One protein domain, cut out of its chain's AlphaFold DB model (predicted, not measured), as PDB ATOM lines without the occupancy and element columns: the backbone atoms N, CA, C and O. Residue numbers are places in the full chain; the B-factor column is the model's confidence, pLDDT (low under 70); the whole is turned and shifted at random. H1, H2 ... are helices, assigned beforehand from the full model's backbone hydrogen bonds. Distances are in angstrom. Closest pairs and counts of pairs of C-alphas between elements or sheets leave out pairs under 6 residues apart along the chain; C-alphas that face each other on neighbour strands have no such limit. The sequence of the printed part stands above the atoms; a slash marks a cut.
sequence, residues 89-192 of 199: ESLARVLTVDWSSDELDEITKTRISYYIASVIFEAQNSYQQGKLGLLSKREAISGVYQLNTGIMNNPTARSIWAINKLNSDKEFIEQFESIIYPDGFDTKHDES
ATOM      1  N   GLU A  89      44.519 -17.618  17.506       92.50
ATOM      2  CA  GLU A  89      44.432 -18.857  18.290       92.50
ATOM      3  C   GLU A  89      43.716 -19.980  17.520       92.50
ATOM      4  O   GLU A  89      44.124 -21.140  17.574       92.50
ATOM      5  N   SER A  90      42.662 -19.651  16.765       87.62
ATOM      6  CA  SER A  90      41.895 -20.654  16.023       87.62
ATOM      7  C   SER A  90      42.698 -21.268  14.875       87.62
ATOM      8  O   SER A  90      42.601 -22.475  14.659       87.62
ATOM      9  N   LEU A  91      43.519 -20.477  14.176       88.81
ATOM     10  CA  LEU A  91      44.413 -20.982  13.130       88.81
ATOM     11  C   LEU A  91      45.617 -21.718  13.720       88.81
ATOM     12  O   LEU A  91      45.985 -22.771  13.206       88.81
ATOM     13  N   ALA A  92      46.193 -21.227  14.818       91.81
ATOM     14  CA  ALA A  92      47.257 -21.933  15.524       91.81
ATOM     15  C   ALA A  92      46.786 -23.317  15.998       91.81
ATOM     16  O   ALA A  92      47.478 -24.307  15.782       91.81
ATOM     17  N   ARG A  93      45.571 -23.405  16.560       88.75
ATOM     18  CA  ARG A  93      44.953 -24.670  16.986       88.75
ATOM     19  C   ARG A  93      44.782 -25.649  15.829       88.75
ATOM     20  O   ARG A  93      45.058 -26.828  15.998       88.75
ATOM     21  N   VAL A  94      44.382 -25.168  14.651       89.75
ATOM     22  CA  VAL A  94      44.282 -26.011  13.446       89.75
ATOM     23  C   VAL A  94      45.616 -26.674  13.117       89.75
ATOM     24  O   VAL A  94      45.609 -27.820  12.695       89.75
ATOM     25  N   LEU A  95      46.753 -26.012  13.334       88.44
ATOM     26  CA  LEU A  95      48.073 -26.568  13.013       88.44
ATOM     27  C   LEU A  95      48.681 -27.445  14.118       88.44
ATOM     28  O   LEU A  95      49.696 -28.089  13.869       88.44
ATOM     29  N   THR A  96      48.106 -27.456  15.323       89.56
ATOM     30  CA  THR A  96      48.645 -28.205  16.471       89.56
ATOM     31  C   THR A  96      47.833 -29.440  16.846       89.56
ATOM     32  O   THR A  96      48.349 -30.295  17.563       89.56
ATOM     33  N   VAL A  97      46.586 -29.557  16.381       91.38
ATOM     34  CA  VAL A  97      45.783 -30.778  16.555       91.38
ATOM     35  C   VAL A  97      46.306 -31.917  15.681       91.38
ATOM     36  O   VAL A  97      46.896 -31.681  14.628       91.38
ATOM     37  N   ASP A  98      46.059 -33.160  16.093       90.94
ATOM     38  CA  ASP A  98      46.322 -34.323  15.245       90.94
ATOM     39  C   ASP A  98      45.288 -34.387  14.114       90.94
ATOM     40  O   ASP A  98      44.098 -34.600  14.348       90.94
ATOM     41  N   TRP A  99      45.747 -34.199  12.877       91.25
ATOM     42  CA  TRP A  99      44.889 -34.200  11.685       91.25
ATOM     43  C   TRP A  99      44.372 -35.591  11.321       91.25
ATOM     44  O   TRP A  99      43.502 -35.709  10.458       91.25
ATOM     45  N   SER A 100      44.907 -36.631  11.961       89.75
ATOM     46  CA  SER A 100      44.464 -38.017  11.818       89.75
ATOM     47  C   SER A 100      43.418 -38.407  12.863       89.75
ATOM     48  O   SER A 100      42.955 -39.541  12.847       89.75
ATOM     49  N   SER A 101      43.059 -37.499  13.779       89.19
ATOM     50  CA  SER A 101      42.079 -37.784  14.823       89.19
ATOM     51  C   SER A 101      40.661 -37.900  14.256       89.19
ATOM     52  O   SER A 101      40.170 -37.000  13.568       89.19
ATOM     53  N   ASP A 102      39.972 -38.980  14.622       83.00
ATOM     54  CA  ASP A 102      38.557 -39.196  14.303       83.00
ATOM     55  C   ASP A 102      37.621 -38.267  15.100       83.00
ATOM     56  O   ASP A 102      36.451 -38.105  14.751       83.00
ATOM     57  N   GLU A 103      38.129 -37.613  16.149       87.12
ATOM     58  CA  GLU A 103      37.366 -36.724  17.037       87.12
ATOM     59  C   GLU A 103      37.314 -35.265  16.546       87.12
ATOM     60  O   GLU A 103      36.774 -34.392  17.231       87.12
ATOM     61  N   LEU A 104      37.878 -34.966  15.371       89.31
ATOM     62  CA  LEU A 104      37.846 -33.613  14.813       89.31
ATOM     63  C   LEU A 104      36.415 -33.199  14.461       89.31
ATOM     64  O   LEU A 104      35.725 -33.861  13.682       89.31
ATOM     65  N   ASP A 105      35.992 -32.049  14.981       90.94
ATOM     66  CA  ASP A 105      34.720 -31.449  14.601       90.94
ATOM     67  C   ASP A 105      34.729 -30.983  13.129       90.94
ATOM     68  O   ASP A 105      35.775 -30.707  12.530       90.94
ATOM     69  N   GLU A 106      33.540 -30.862  12.539       89.94
ATOM     70  CA  GLU A 106      33.370 -30.510  11.123       89.94
ATOM     71  C   GLU A 106      33.941 -29.129  10.755       89.94
ATOM     72  O   GLU A 106      34.426 -28.925   9.635       89.94
ATOM     73  N   ILE A 107      33.945 -28.169  11.686       91.56
ATOM     74  CA  ILE A 107      34.530 -26.841  11.457       91.56
ATOM     75  C   ILE A 107      36.054 -26.967  11.389       91.56
ATOM     76  O   ILE A 107      36.680 -26.398  10.490       91.56
ATOM     77  N   THR A 108      36.659 -27.730  12.296       91.88
ATOM     78  CA  THR A 108      38.100 -27.988  12.310       91.88
ATOM     79  C   THR A 108      38.537 -28.754  11.059       91.88
ATOM     80  O   THR A 108      39.463 -28.302  10.382       91.88
ATOM     81  N   LYS A 109      37.819 -29.812  10.651       91.56
ATOM     82  CA  LYS A 109      38.067 -30.520   9.376       91.56
ATOM     83  C   LYS A 109      37.992 -29.590   8.166       91.56
ATOM     84  O   LYS A 109      38.828 -29.657   7.264       91.56
ATOM     85  N   THR A 110      37.021 -28.678   8.153       93.50
ATOM     86  CA  THR A 110      36.872 -27.673   7.091       93.50
ATOM     87  C   THR A 110      38.049 -26.698   7.058       93.50
ATOM     88  O   THR A 110      38.589 -26.419   5.989       93.50
ATOM     89  N   ARG A 111      38.514 -26.216   8.216       93.38
ATOM     90  CA  ARG A 111      39.697 -25.342   8.297       93.38
ATOM     91  C   ARG A 111      40.967 -26.045   7.820       93.38
ATOM     92  O   ARG A 111      41.703 -25.465   7.025       93.38
ATOM     93  N   ILE A 112      41.187 -27.289   8.255       92.81
ATOM     94  CA  ILE A 112      42.295 -28.138   7.791       92.81
ATOM     95  C   ILE A 112      42.231 -28.289   6.266       92.81
ATOM     96  O   ILE A 112      43.225 -28.077   5.575       92.81
ATOM     97  N   SER A 113      41.042 -28.553   5.723       94.12
ATOM     98  CA  SER A 113      40.846 -28.740   4.283       94.12
ATOM     99  C   SER A 113      41.210 -27.521   3.453       94.12
ATOM    100  O   SER A 113      41.940 -27.644   2.472       94.12
ATOM    101  N   TYR A 114      40.747 -26.331   3.846       94.00
ATOM    102  CA  TYR A 114      41.096 -25.100   3.134       94.00
ATOM    103  C   TYR A 114      42.568 -24.725   3.300       94.00
ATOM    104  O   TYR A 114      43.173 -24.202   2.362       94.00
ATOM    105  N   TYR A 115      43.169 -25.029   4.453       92.50
ATOM    106  CA  TYR A 115      44.607 -24.875   4.627       92.50
ATOM    107  C   TYR A 115      45.375 -25.777   3.650       92.50
ATOM    108  O   TYR A 115      46.209 -25.273   2.898       92.50
ATOM    109  N   ILE A 116      45.045 -27.071   3.586       93.06
ATOM    110  CA  ILE A 116      45.670 -28.047   2.677       93.06
ATOM    111  C   ILE A 116      45.463 -27.656   1.216       93.06
ATOM    112  O   ILE A 116      46.421 -27.623   0.447       93.06
ATOM    113  N   ALA A 117      44.240 -27.288   0.835       93.94
ATOM    114  CA  ALA A 117      43.957 -26.801  -0.507       93.94
ATOM    115  C   ALA A 117      44.860 -25.606  -0.850       93.94
ATOM    116  O   ALA A 117      45.472 -25.593  -1.914       93.94
ATOM    117  N   SER A 118      45.029 -24.645   0.068       92.50
ATOM    118  CA  SER A 118      45.873 -23.467  -0.174       92.50
ATOM    119  C   SER A 118      47.340 -23.817  -0.458       92.50
ATOM    120  O   SER A 118      47.948 -23.231  -1.354       92.50
ATOM    121  N   VAL A 119      47.907 -24.797   0.253       91.38
ATOM    122  CA  VAL A 119      49.305 -25.208   0.056       91.38
ATOM    123  C   VAL A 119      49.480 -26.101  -1.179       91.38
ATOM    124  O   VAL A 119      50.509 -26.004  -1.847       91.38
ATOM    125  N   ILE A 120      48.464 -26.889  -1.556       94.75
ATOM    126  CA  ILE A 120      48.420 -27.596  -2.848       94.75
ATOM    127  C   ILE A 120      48.377 -26.584  -4.002       94.75
ATOM    128  O   ILE A 120      49.168 -26.701  -4.938       94.75
ATOM    129  N   PHE A 121      47.526 -25.556  -3.919       93.56
ATOM    130  CA  PHE A 121      47.457 -24.490  -4.924       93.56
ATOM    131  C   PHE A 121      48.786 -23.736  -5.061       93.56
ATOM    132  O   PHE A 121      49.212 -23.451  -6.180       93.56
ATOM    133  N   GLU A 122      49.483 -23.451  -3.956       93.06
ATOM    134  CA  GLU A 122      50.814 -22.826  -3.987       93.06
ATOM    135  C   GLU A 122      51.851 -23.722  -4.697       93.06
ATOM    136  O   GLU A 122      52.658 -23.236  -5.503       93.06
ATOM    137  N   ALA A 123      51.807 -25.038  -4.452       94.56
ATOM    138  CA  ALA A 123      52.666 -26.008  -5.127       94.56
ATOM    139  C   ALA A 123      52.349 -26.109  -6.628       94.56
ATOM    140  O   ALA A 123      53.265 -26.062  -7.452       94.56
ATOM    141  N   GLN A 124      51.067 -26.171  -6.998       95.25
ATOM    142  CA  GLN A 124      50.636 -26.207  -8.395       95.25
ATOM    143  C   GLN A 124      51.007 -24.916  -9.134       95.25
ATOM    144  O   GLN A 124      51.511 -24.979 -10.253       95.25
ATOM    145  N   ASN A 125      50.830 -23.745  -8.511       94.06
ATOM    146  CA  ASN A 125      51.239 -22.466  -9.094       94.06
ATOM    147  C   ASN A 125      52.749 -22.444  -9.364       94.06
ATOM    148  O   ASN A 125      53.174 -22.131 -10.473       94.06
ATOM    149  N   SER A 126      53.564 -22.861  -8.387       94.50
ATOM    150  CA  SER A 126      55.021 -22.969  -8.557       94.50
ATOM    151  C   SER A 126      55.394 -23.911  -9.708       94.50
ATOM    152  O   SER A 126      56.273 -23.592 -10.512       94.50
ATOM    153  N   TYR A 127      54.685 -25.033  -9.850       95.50
ATOM    154  CA  TYR A 127      54.874 -25.945 -10.974       95.50
ATOM    155  C   TYR A 127      54.565 -25.275 -12.325       95.50
ATOM    156  O   TYR A 127      55.393 -25.332 -13.240       95.50
ATOM    157  N   GLN A 128      53.438 -24.558 -12.438       94.75
ATOM    158  CA  GLN A 128      53.090 -23.815 -13.657       94.75
ATOM    159  C   GLN A 128      54.131 -22.742 -13.998       94.75
ATOM    160  O   GLN A 128      54.532 -22.625 -15.156       94.75
ATOM    161  N   GLN A 129      54.644 -22.004 -13.009       95.00
ATOM    162  CA  GLN A 129      55.716 -21.026 -13.246       95.00
ATOM    163  C   GLN A 129      57.015 -21.685 -13.737       95.00
ATOM    164  O   GLN A 129      57.760 -21.096 -14.524       95.00
ATOM    165  N   GLY A 130      57.282 -22.927 -13.322       94.94
ATOM    166  CA  GLY A 130      58.349 -23.755 -13.886       94.94
ATOM    167  C   GLY A 130      58.133 -24.077 -15.364       94.94
ATOM    168  O   GLY A 130      59.062 -23.939 -16.159       94.94
ATOM    169  N   LYS A 131      56.904 -24.442 -15.759       93.94
ATOM    170  CA  LYS A 131      56.545 -24.702 -17.169       93.94
ATOM    171  C   LYS A 131      56.695 -23.462 -18.051       93.94
ATOM    172  O   LYS A 131      57.081 -23.584 -19.209       93.94
ATOM    173  N   LEU A 132      56.453 -22.278 -17.492       92.94
ATOM    174  CA  LEU A 132      56.662 -20.993 -18.165       92.94
ATOM    175  C   LEU A 132      58.142 -20.567 -18.233       92.94
ATOM    176  O   LEU A 132      58.460 -19.548 -18.840       92.94
ATOM    177  N   GLY A 133      59.058 -21.324 -17.621       92.56
ATOM    178  CA  GLY A 133      60.490 -21.020 -17.603       92.56
ATOM    179  C   GLY A 133      60.892 -19.908 -16.627       92.56
ATOM    180  O   GLY A 133      62.052 -19.492 -16.638       92.56
ATOM    181  N   LEU A 134      59.973 -19.435 -15.773       93.44
ATOM    182  CA  LEU A 134      60.283 -18.452 -14.729       93.44
ATOM    183  C   LEU A 134      61.068 -19.089 -13.576       93.44
ATOM    184  O   LEU A 134      61.942 -18.443 -12.994       93.44
ATOM    185  N   LEU A 135      60.768 -20.349 -13.253       94.31
ATOM    186  CA  LEU A 135      61.432 -21.112 -12.198       94.31
ATOM    187  C   LEU A 135      62.275 -22.249 -12.773       94.31
ATOM    188  O   LEU A 135      61.919 -22.876 -13.771       94.31
ATOM    189  N   SER A 136      63.381 -22.574 -12.101       93.56
ATOM    190  CA  SER A 136      64.086 -23.829 -12.367       93.56
ATOM    191  C   SER A 136      63.222 -25.028 -11.964       93.56
ATOM    192  O   SER A 136      62.374 -24.927 -11.079       93.56
ATOM    193  N   LYS A 137      63.487 -26.207 -12.543       91.50
ATOM    194  CA  LYS A 137      62.783 -27.454 -12.178       91.50
ATOM    195  C   LYS A 137      62.792 -27.719 -10.668       91.50
ATOM    196  O   LYS A 137      61.787 -28.145 -10.113       91.50
ATOM    197  N   ARG A 138      63.917 -27.432 -10.001       92.25
ATOM    198  CA  ARG A 138      64.064 -27.589  -8.547       92.25
ATOM    199  C   ARG A 138      63.148 -26.639  -7.772       92.25
ATOM    200  O   ARG A 138      62.547 -27.053  -6.788       92.25
ATOM    201  N   GLU A 139      63.063 -25.379  -8.186       93.06
ATOM    202  CA  GLU A 139      62.186 -24.390  -7.546       93.06
ATOM    203  C   GLU A 139      60.712 -24.731  -7.778       93.06
ATOM    204  O   GLU A 139      59.929 -24.706  -6.831       93.06
ATOM    205  N   ALA A 140      60.364 -25.130  -9.001       95.06
ATOM    206  CA  ALA A 140      59.002 -25.461  -9.403       95.06
ATOM    207  C   ALA A 140      58.385 -26.589  -8.558       95.06
ATOM    208  O   ALA A 140      57.214 -26.518  -8.199       95.06
ATOM    209  N   ILE A 141      59.181 -27.596  -8.185       94.19
ATOM    210  CA  ILE A 141      58.717 -28.747  -7.397       94.19
ATOM    211  C   ILE A 141      58.904 -28.575  -5.878       94.19
ATOM    212  O   ILE A 141      58.473 -29.413  -5.087       94.19
ATOM    213  N   SER A 142      59.540 -27.488  -5.431       91.00
ATOM    214  CA  SER A 142      59.860 -27.278  -4.011       91.00
ATOM    215  C   SER A 142      58.624 -27.226  -3.104       91.00
ATOM    216  O   SER A 142      58.707 -27.617  -1.938       91.00
ATOM    217  N   GLY A 143      57.476 -26.772  -3.623       89.19
ATOM    218  CA  GLY A 143      56.198 -26.788  -2.904       89.19
ATOM    219  C   GLY A 143      55.713 -28.207  -2.604       89.19
ATOM    220  O   GLY A 143      55.268 -28.480  -1.495       89.19
ATOM    221  N   VAL A 144      55.892 -29.140  -3.543       93.31
ATOM    222  CA  VAL A 144      55.518 -30.551  -3.352       93.31
ATOM    223  C   VAL A 144      56.416 -31.206  -2.299       93.31
ATOM    224  O   VAL A 144      55.921 -31.864  -1.392       93.31
ATOM    225  N   TYR A 145      57.726 -30.946  -2.319       90.38
ATOM    226  CA  TYR A 145      58.619 -31.456  -1.270       90.38
ATOM    227  C   TYR A 145      58.281 -30.931   0.135       90.38
ATOM    228  O   TYR A 145      58.480 -31.653   1.107       90.38
ATOM    229  N   GLN A 146      57.745 -29.712   0.262       85.12
ATOM    230  CA  GLN A 146      57.270 -29.190   1.552       85.12
ATOM    231  C   GLN A 146      56.039 -29.952   2.066       85.12
ATOM    232  O   GLN A 146      55.920 -30.189   3.266       85.12
ATOM    233  N   LEU A 147      55.152 -30.374   1.162       89.19
ATOM    234  CA  LEU A 147      53.982 -31.195   1.492       89.19
ATOM    235  C   LEU A 147      54.355 -32.630   1.888       89.19
ATOM    236  O   LEU A 147      53.618 -33.264   2.641       89.19
ATOM    237  N   ASN A 148      55.531 -33.111   1.473       86.19
ATOM    238  CA  ASN A 148      56.052 -34.437   1.821       86.19
ATOM    239  C   ASN A 148      56.547 -34.561   3.282       86.19
ATOM    240  O   ASN A 148      57.314 -35.454   3.626       86.19
ATOM    241  N   THR A 149      56.137 -33.653   4.167       80.38
ATOM    242  CA  THR A 149      56.480 -33.660   5.600       80.38
ATOM    243  C   THR A 149      55.490 -34.472   6.449       80.38
ATOM    244  O   THR A 149      55.506 -34.382   7.672       80.38
ATOM    245  N   GLY A 150      54.619 -35.269   5.815       77.38
ATOM    246  CA  GLY A 150      53.569 -36.064   6.470       77.38
ATOM    247  C   GLY A 150      52.191 -35.395   6.494       77.38
ATOM    248  O   GLY A 150      51.189 -36.067   6.722       77.38
ATOM    249  N   ILE A 151      52.118 -34.101   6.158       84.25
ATOM    250  CA  ILE A 151      50.877 -33.310   6.076       84.25
ATOM    251  C   ILE A 151      49.841 -33.944   5.135       84.25
ATOM    252  O   ILE A 151      48.640 -33.812   5.357       84.25
ATOM    253  N   MET A 152      50.296 -34.651   4.100       92.94
ATOM    254  CA  MET A 152      49.427 -35.269   3.097       92.94
ATOM    255  C   MET A 152      48.921 -36.674   3.464       92.94
ATOM    256  O   MET A 152      48.069 -37.206   2.760       92.94
ATOM    257  N   ASN A 153      49.393 -37.274   4.561       89.81
ATOM    258  CA  ASN A 153      49.120 -38.684   4.875       89.81
ATOM    259  C   ASN A 153      47.876 -38.920   5.749       89.81
ATOM    260  O   ASN A 153      47.561 -40.067   6.050       89.81
ATOM    261  N   ASN A 154      47.150 -37.870   6.143       90.88
ATOM    262  CA  ASN A 154      45.897 -38.003   6.897       90.88
ATOM    263  C   ASN A 154      44.666 -38.071   5.964       90.88
ATOM    264  O   ASN A 154      44.720 -37.547   4.844       90.88
ATOM    265  N   PRO A 155      43.534 -38.656   6.412       91.56
ATOM    266  CA  PRO A 155      42.337 -38.832   5.583       91.56
ATOM    267  C   PRO A 155      41.802 -37.529   4.971       91.56
ATOM    268  O   PRO A 155      41.432 -37.498   3.796       91.56
ATOM    269  N   THR A 156      41.821 -36.431   5.737       92.19
ATOM    270  CA  THR A 156      41.365 -35.115   5.262       92.19
ATOM    271  C   THR A 156      42.233 -34.627   4.102       92.19
ATOM    272  O   THR A 156      41.719 -34.229   3.063       92.19
ATOM    273  N   ALA A 157      43.558 -34.700   4.220       93.69
ATOM    274  CA  ALA A 157      44.464 -34.264   3.161       93.69
ATOM    275  C   ALA A 157      44.342 -35.092   1.886       93.69
ATOM    276  O   ALA A 157      44.347 -34.536   0.783       93.69
ATOM    277  N   ARG A 158      44.194 -36.413   2.033       95.50
ATOM    278  CA  ARG A 158      44.014 -37.322   0.901       95.50
ATOM    279  C   ARG A 158      42.708 -37.025   0.163       95.50
ATOM    280  O   ARG A 158      42.736 -36.886  -1.057       95.50
ATOM    281  N   SER A 159      41.596 -36.818   0.872       95.06
ATOM    282  CA  SER A 159      40.309 -36.498   0.233       95.06
ATOM    283  C   SER A 159      40.326 -35.132  -0.469       95.06
ATOM    284  O   SER A 159      39.782 -34.979  -1.565       95.06
ATOM    285  N   ILE A 160      41.040 -34.150   0.088       95.88
ATOM    286  CA  ILE A 160      41.234 -32.847  -0.558       95.88
ATOM    287  C   ILE A 160      42.111 -32.954  -1.804       95.88
ATOM    288  O   ILE A 160      41.788 -32.323  -2.814       95.88
ATOM    289  N   TRP A 161      43.167 -33.771  -1.800       96.62
ATOM    290  CA  TRP A 161      43.911 -34.057  -3.031       96.62
ATOM    291  C   TRP A 161      43.024 -34.732  -4.088       96.62
ATOM    292  O   TRP A 161      43.065 -34.326  -5.250       96.62
ATOM    293  N   ALA A 162      42.168 -35.682  -3.693       96.62
ATOM    294  CA  ALA A 162      41.248 -36.362  -4.606       96.62
ATOM    295  C   ALA A 162      40.297 -35.392  -5.331       96.62
ATOM    296  O   ALA A 162      40.035 -35.579  -6.518       96.62
ATOM    297  N   ILE A 163      39.829 -34.336  -4.653       94.62
ATOM    298  CA  ILE A 163      39.053 -33.255  -5.286       94.62
ATOM    299  C   ILE A 163      39.943 -32.381  -6.174       94.62
ATOM    300  O   ILE A 163      39.602 -32.118  -7.327       94.62
ATOM    301  N   ASN A 164      41.073 -31.894  -5.649       93.56
ATOM    302  CA  ASN A 164      41.900 -30.911  -6.354       93.56
ATOM    303  C   ASN A 164      42.455 -31.466  -7.667       93.56
ATOM    304  O   ASN A 164      42.440 -30.763  -8.679       93.56
ATOM    305  N   LYS A 165      42.855 -32.744  -7.683       94.94
ATOM    306  CA  LYS A 165      43.438 -33.363  -8.872       94.94
ATOM    307  C   LYS A 165      42.483 -33.444 -10.063       94.94
ATOM    308  O   LYS A 165      42.954 -33.543 -11.189       94.94
ATOM    309  N   LEU A 166      41.165 -33.342  -9.853       92.88
ATOM    310  CA  LEU A 166      40.186 -33.262 -10.948       92.88
ATOM    311  C   LEU A 166      40.409 -32.030 -11.842       92.88
ATOM    312  O   LEU A 166      40.065 -32.063 -13.019       92.88
ATOM    313  N   ASN A 167      41.003 -30.965 -11.293       90.06
ATOM    314  CA  ASN A 167      41.281 -29.706 -11.989       90.06
ATOM    315  C   ASN A 167      42.784 -29.470 -12.227       90.06
ATOM    316  O   ASN A 167      43.186 -28.376 -12.633       90.06
ATOM    317  N   SER A 168      43.632 -30.462 -11.956       93.06
ATOM    318  CA  SER A 168      45.081 -30.359 -12.129       93.06
ATOM    319  C   SER A 168      45.536 -30.948 -13.464       93.06
ATOM    320  O   SER A 168      44.897 -31.836 -14.028       93.06
ATOM    321  N   ASP A 169      46.662 -30.467 -13.992       93.50
ATOM    322  CA  ASP A 169      47.237 -31.041 -15.205       93.50
ATOM    323  C   ASP A 169      47.868 -32.411 -14.933       93.50
ATOM    324  O   ASP A 169      48.434 -32.657 -13.869       93.50
ATOM    325  N   LYS A 170      47.797 -33.303 -15.926       95.94
ATOM    326  CA  LYS A 170      48.249 -34.692 -15.788       95.94
ATOM    327  C   LYS A 170      49.714 -34.807 -15.355       95.94
ATOM    328  O   LYS A 170      50.027 -35.628 -14.501       95.94
ATOM    329  N   GLU A 171      50.594 -33.976 -15.911       95.25
ATOM    330  CA  GLU A 171      52.023 -33.998 -15.574       95.25
ATOM    331  C   GLU A 171      52.260 -33.603 -14.111       95.25
ATOM    332  O   GLU A 171      53.067 -34.233 -13.428       95.25
ATOM    333  N   PHE A 172      51.545 -32.587 -13.611       96.12
ATOM    334  CA  PHE A 172      51.589 -32.222 -12.198       96.12
ATOM    335  C   PHE A 172      51.070 -33.346 -11.307       96.12
ATOM    336  O   PHE A 172      51.707 -33.638 -10.301       96.12
ATOM    337  N   ILE A 173      49.958 -33.996 -11.673       97.00
ATOM    338  CA  ILE A 173      49.401 -35.122 -10.907       97.00
ATOM    339  C   ILE A 173      50.431 -36.245 -10.791       97.00
ATOM    340  O   ILE A 173      50.718 -36.690  -9.685       97.00
ATOM    341  N   GLU A 174      51.028 -36.662 -11.911       96.25
ATOM    342  CA  GLU A 174      52.042 -37.722 -11.940       96.25
ATOM    343  C   GLU A 174      53.246 -37.370 -11.053       96.25
ATOM    344  O   GLU A 174      53.695 -38.193 -10.254       96.25
ATOM    345  N   GLN A 175      53.747 -36.133 -11.131       94.88
ATOM    346  CA  GLN A 175      54.856 -35.697 -10.279       94.88
ATOM    347  C   GLN A 175      54.467 -35.613  -8.803       94.88
ATOM    348  O   GLN A 175      55.217 -36.092  -7.952       94.88
ATOM    349  N   PHE A 176      53.310 -35.030  -8.497       96.25
ATOM    350  CA  PHE A 176      52.809 -34.888  -7.136       96.25
ATOM    351  C   PHE A 176      52.639 -36.256  -6.478       96.25
ATOM    352  O   PHE A 176      53.214 -36.502  -5.419       96.25
ATOM    353  N   GLU A 177      51.910 -37.167  -7.125       96.50
ATOM    354  CA  GLU A 177      51.643 -38.501  -6.588       96.50
ATOM    355  C   GLU A 177      52.931 -39.334  -6.494       96.50
ATOM    356  O   GLU A 177      53.111 -40.019  -5.496       96.50
ATOM    357  N   SER A 178      53.896 -39.194  -7.416       95.44
ATOM    358  CA  SER A 178      55.187 -39.903  -7.305       95.44
ATOM    359  C   SER A 178      56.029 -39.501  -6.085       95.44
ATOM    360  O   SER A 178      56.829 -40.301  -5.599       95.44
ATOM    361  N   ILE A 179      55.875 -38.264  -5.600       94.81
ATOM    362  CA  ILE A 179      56.631 -37.733  -4.456       94.81
ATOM    363  C   ILE A 179      55.879 -37.976  -3.148       94.81
ATOM    364  O   ILE A 179      56.499 -38.327  -2.147       94.81
ATOM    365  N   ILE A 180      54.565 -37.747  -3.151       95.56
ATOM    366  CA  ILE A 180      53.728 -37.767  -1.948       95.56
ATOM    367  C   ILE A 180      53.174 -39.167  -1.659       95.56
ATOM    368  O   ILE A 180      53.094 -39.562  -0.500       95.56
ATOM    369  N   TYR A 181      52.810 -39.923  -2.696       95.44
ATOM    370  CA  TYR A 181      52.162 -41.234  -2.597       95.44
ATOM    371  C   TYR A 181      52.888 -42.275  -3.469       95.44
ATOM    372  O   TYR A 181      52.303 -42.805  -4.417       95.44
ATOM    373  N   PRO A 182      54.167 -42.587  -3.179       93.31
ATOM    374  CA  PRO A 182      54.964 -43.502  -4.002       93.31
ATOM    375  C   PRO A 182      54.369 -44.916  -4.092       93.31
ATOM    376  O   PRO A 182      54.564 -45.596  -5.098       93.31
ATOM    377  N   ASP A 183      53.604 -45.334  -3.079       93.00
ATOM    378  CA  ASP A 183      52.913 -46.630  -3.028       93.00
ATOM    379  C   ASP A 183      51.556 -46.629  -3.762       93.00
ATOM    380  O   ASP A 183      50.864 -47.647  -3.815       93.00
ATOM    381  N   GLY A 184      51.175 -45.493  -4.353       93.19
ATOM    382  CA  GLY A 184      49.911 -45.288  -5.050       93.19
ATOM    383  C   GLY A 184      48.891 -44.477  -4.248       93.19
ATOM    384  O   GLY A 184      48.963 -44.344  -3.027       93.19
ATOM    385  N   PHE A 185      47.916 -43.916  -4.968       95.31
ATOM    386  CA  PHE A 185      46.844 -43.098  -4.409       95.31
ATOM    387  C   PHE A 185      45.470 -43.660  -4.800       95.31
ATOM    388  O   PHE A 185      45.136 -43.731  -5.983       95.31
ATOM    389  N   ASP A 186      44.675 -44.044  -3.802       94.38
ATOM    390  CA  ASP A 186      43.406 -44.770  -3.951       94.38
ATOM    391  C   ASP A 186      42.170 -44.023  -3.419       94.38
ATOM    392  O   ASP A 186      41.045 -44.427  -3.713       94.38
ATOM    393  N   THR A 187      42.358 -42.919  -2.693       95.31
ATOM    394  CA  THR A 187      41.266 -42.117  -2.125       95.31
ATOM    395  C   THR A 187      40.393 -41.507  -3.217       95.31
ATOM    396  O   THR A 187      40.882 -40.845  -4.143       95.31
ATOM    397  N   LYS A 188      39.080 -41.697  -3.096       93.62
ATOM    398  CA  LYS A 188      38.097 -41.129  -4.019       93.62
ATOM    399  C   LYS A 188      37.678 -39.720  -3.595       93.62
ATOM    400  O   LYS A 188      37.835 -39.308  -2.451       93.62
ATOM    401  N   HIS A 189      37.159 -38.950  -4.548       90.00
ATOM    402  CA  HIS A 189      36.757 -37.557  -4.316       90.00
ATOM    403  C   HIS A 189      35.476 -37.438  -3.475       90.00
ATOM    404  O   HIS A 189      35.321 -36.463  -2.742       90.00
ATOM    405  N   ASP A 190      34.591 -38.432  -3.548       90.81
ATOM    406  CA  ASP A 190      33.342 -38.532  -2.785       90.81
ATOM    407  C   ASP A 190      33.555 -38.888  -1.303       90.81
ATOM    408  O   ASP A 190      32.651 -38.705  -0.494       90.81
ATOM    409  N   GLU A 191      34.766 -39.308  -0.918       90.31
ATOM    410  CA  GLU A 191      35.165 -39.496   0.486       90.31
ATOM    411  C   GLU A 191      35.387 -38.165   1.228       90.31
ATOM    412  O   GLU A 191      35.517 -38.138   2.452       90.31
ATOM    413  N   SER A 192      35.452 -37.037   0.513       90.81
ATOM    414  CA  SER A 192      35.627 -35.725   1.134       90.81
ATOM    415  C   SER A 192      34.324 -35.201   1.736       90.81
ATOM    416  O   SER A 192      33.299 -35.137   1.060       90.81
TER     417      SER A 192
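What this domain is: This is residues 89 to 192 of the 199 residues of an uncharacterized protein of Gammaproteobacteria bacterium (UniProt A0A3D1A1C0). One long helix, H2, is the spine: the short helices H3 and H4 fold back along its second half, and H5 and H6, side by side and running opposite ways, make a second layer, H5 packing on H2 and H6 on H4. H1 is set crosswise near the beginning of H2, and the unnamed residues 181 to 192 run back past H5. The printed part has 104 residues with six named helices, H1 to H6 in order, and no named strand: all helix. It is compact, with a radius of gyration of the C-alphas of 14.0 A and spans of 43 by 31 by 21 A.

Where its parts are: H1, residues 89 to 96, begins at C-alpha 89 (44.432, -18.857, 18.290). H2, residues 106 to 131, is 37.0 A long. H3 is residues 137 to 140 and H4 residues 142 to 147. H5, residues 155 to 167, is 19.8 A long. H6, residues 170 to 180, is 15.2 A long and ends at C-alpha 180 (53.728, -37.767, -1.948).

How they stand to each other: H2 is the hub, touching four helices. H1 touches its residues 108 to 112 alone, Val 94 to Ile 112 being the closest C-alphas at 6.4 A, with lines only just about perpendicular at 71 degrees. H3 touches H2, C-alphas 127 and 140 closest at 4.4 A. H4 touches H2 at a shallow tilt of 20 degrees, opposite ways, C-alphas 123 and 143 closest at 4.2 A. H5 touches H2 at a steep tilt of 44 degrees, C-alphas 116 and 157 closest at 6.4 A. H6 touches H4, C-alphas 144 and 176 closest at 6.4 A. H5 and H6 are close but not clearly touching. Every O i to N i+4 pair is within hydrogen-bond range in H1, H2, H4 and H6, against 7 of 9 in H5; H3 is too short for such a pair.

The domain as a whole: The farthest C-alphas, Glu 103 and Gly 133, are 44.5 A apart. The printed part has no cut, no link is long, and no printed residue is under 70 in pLDDT.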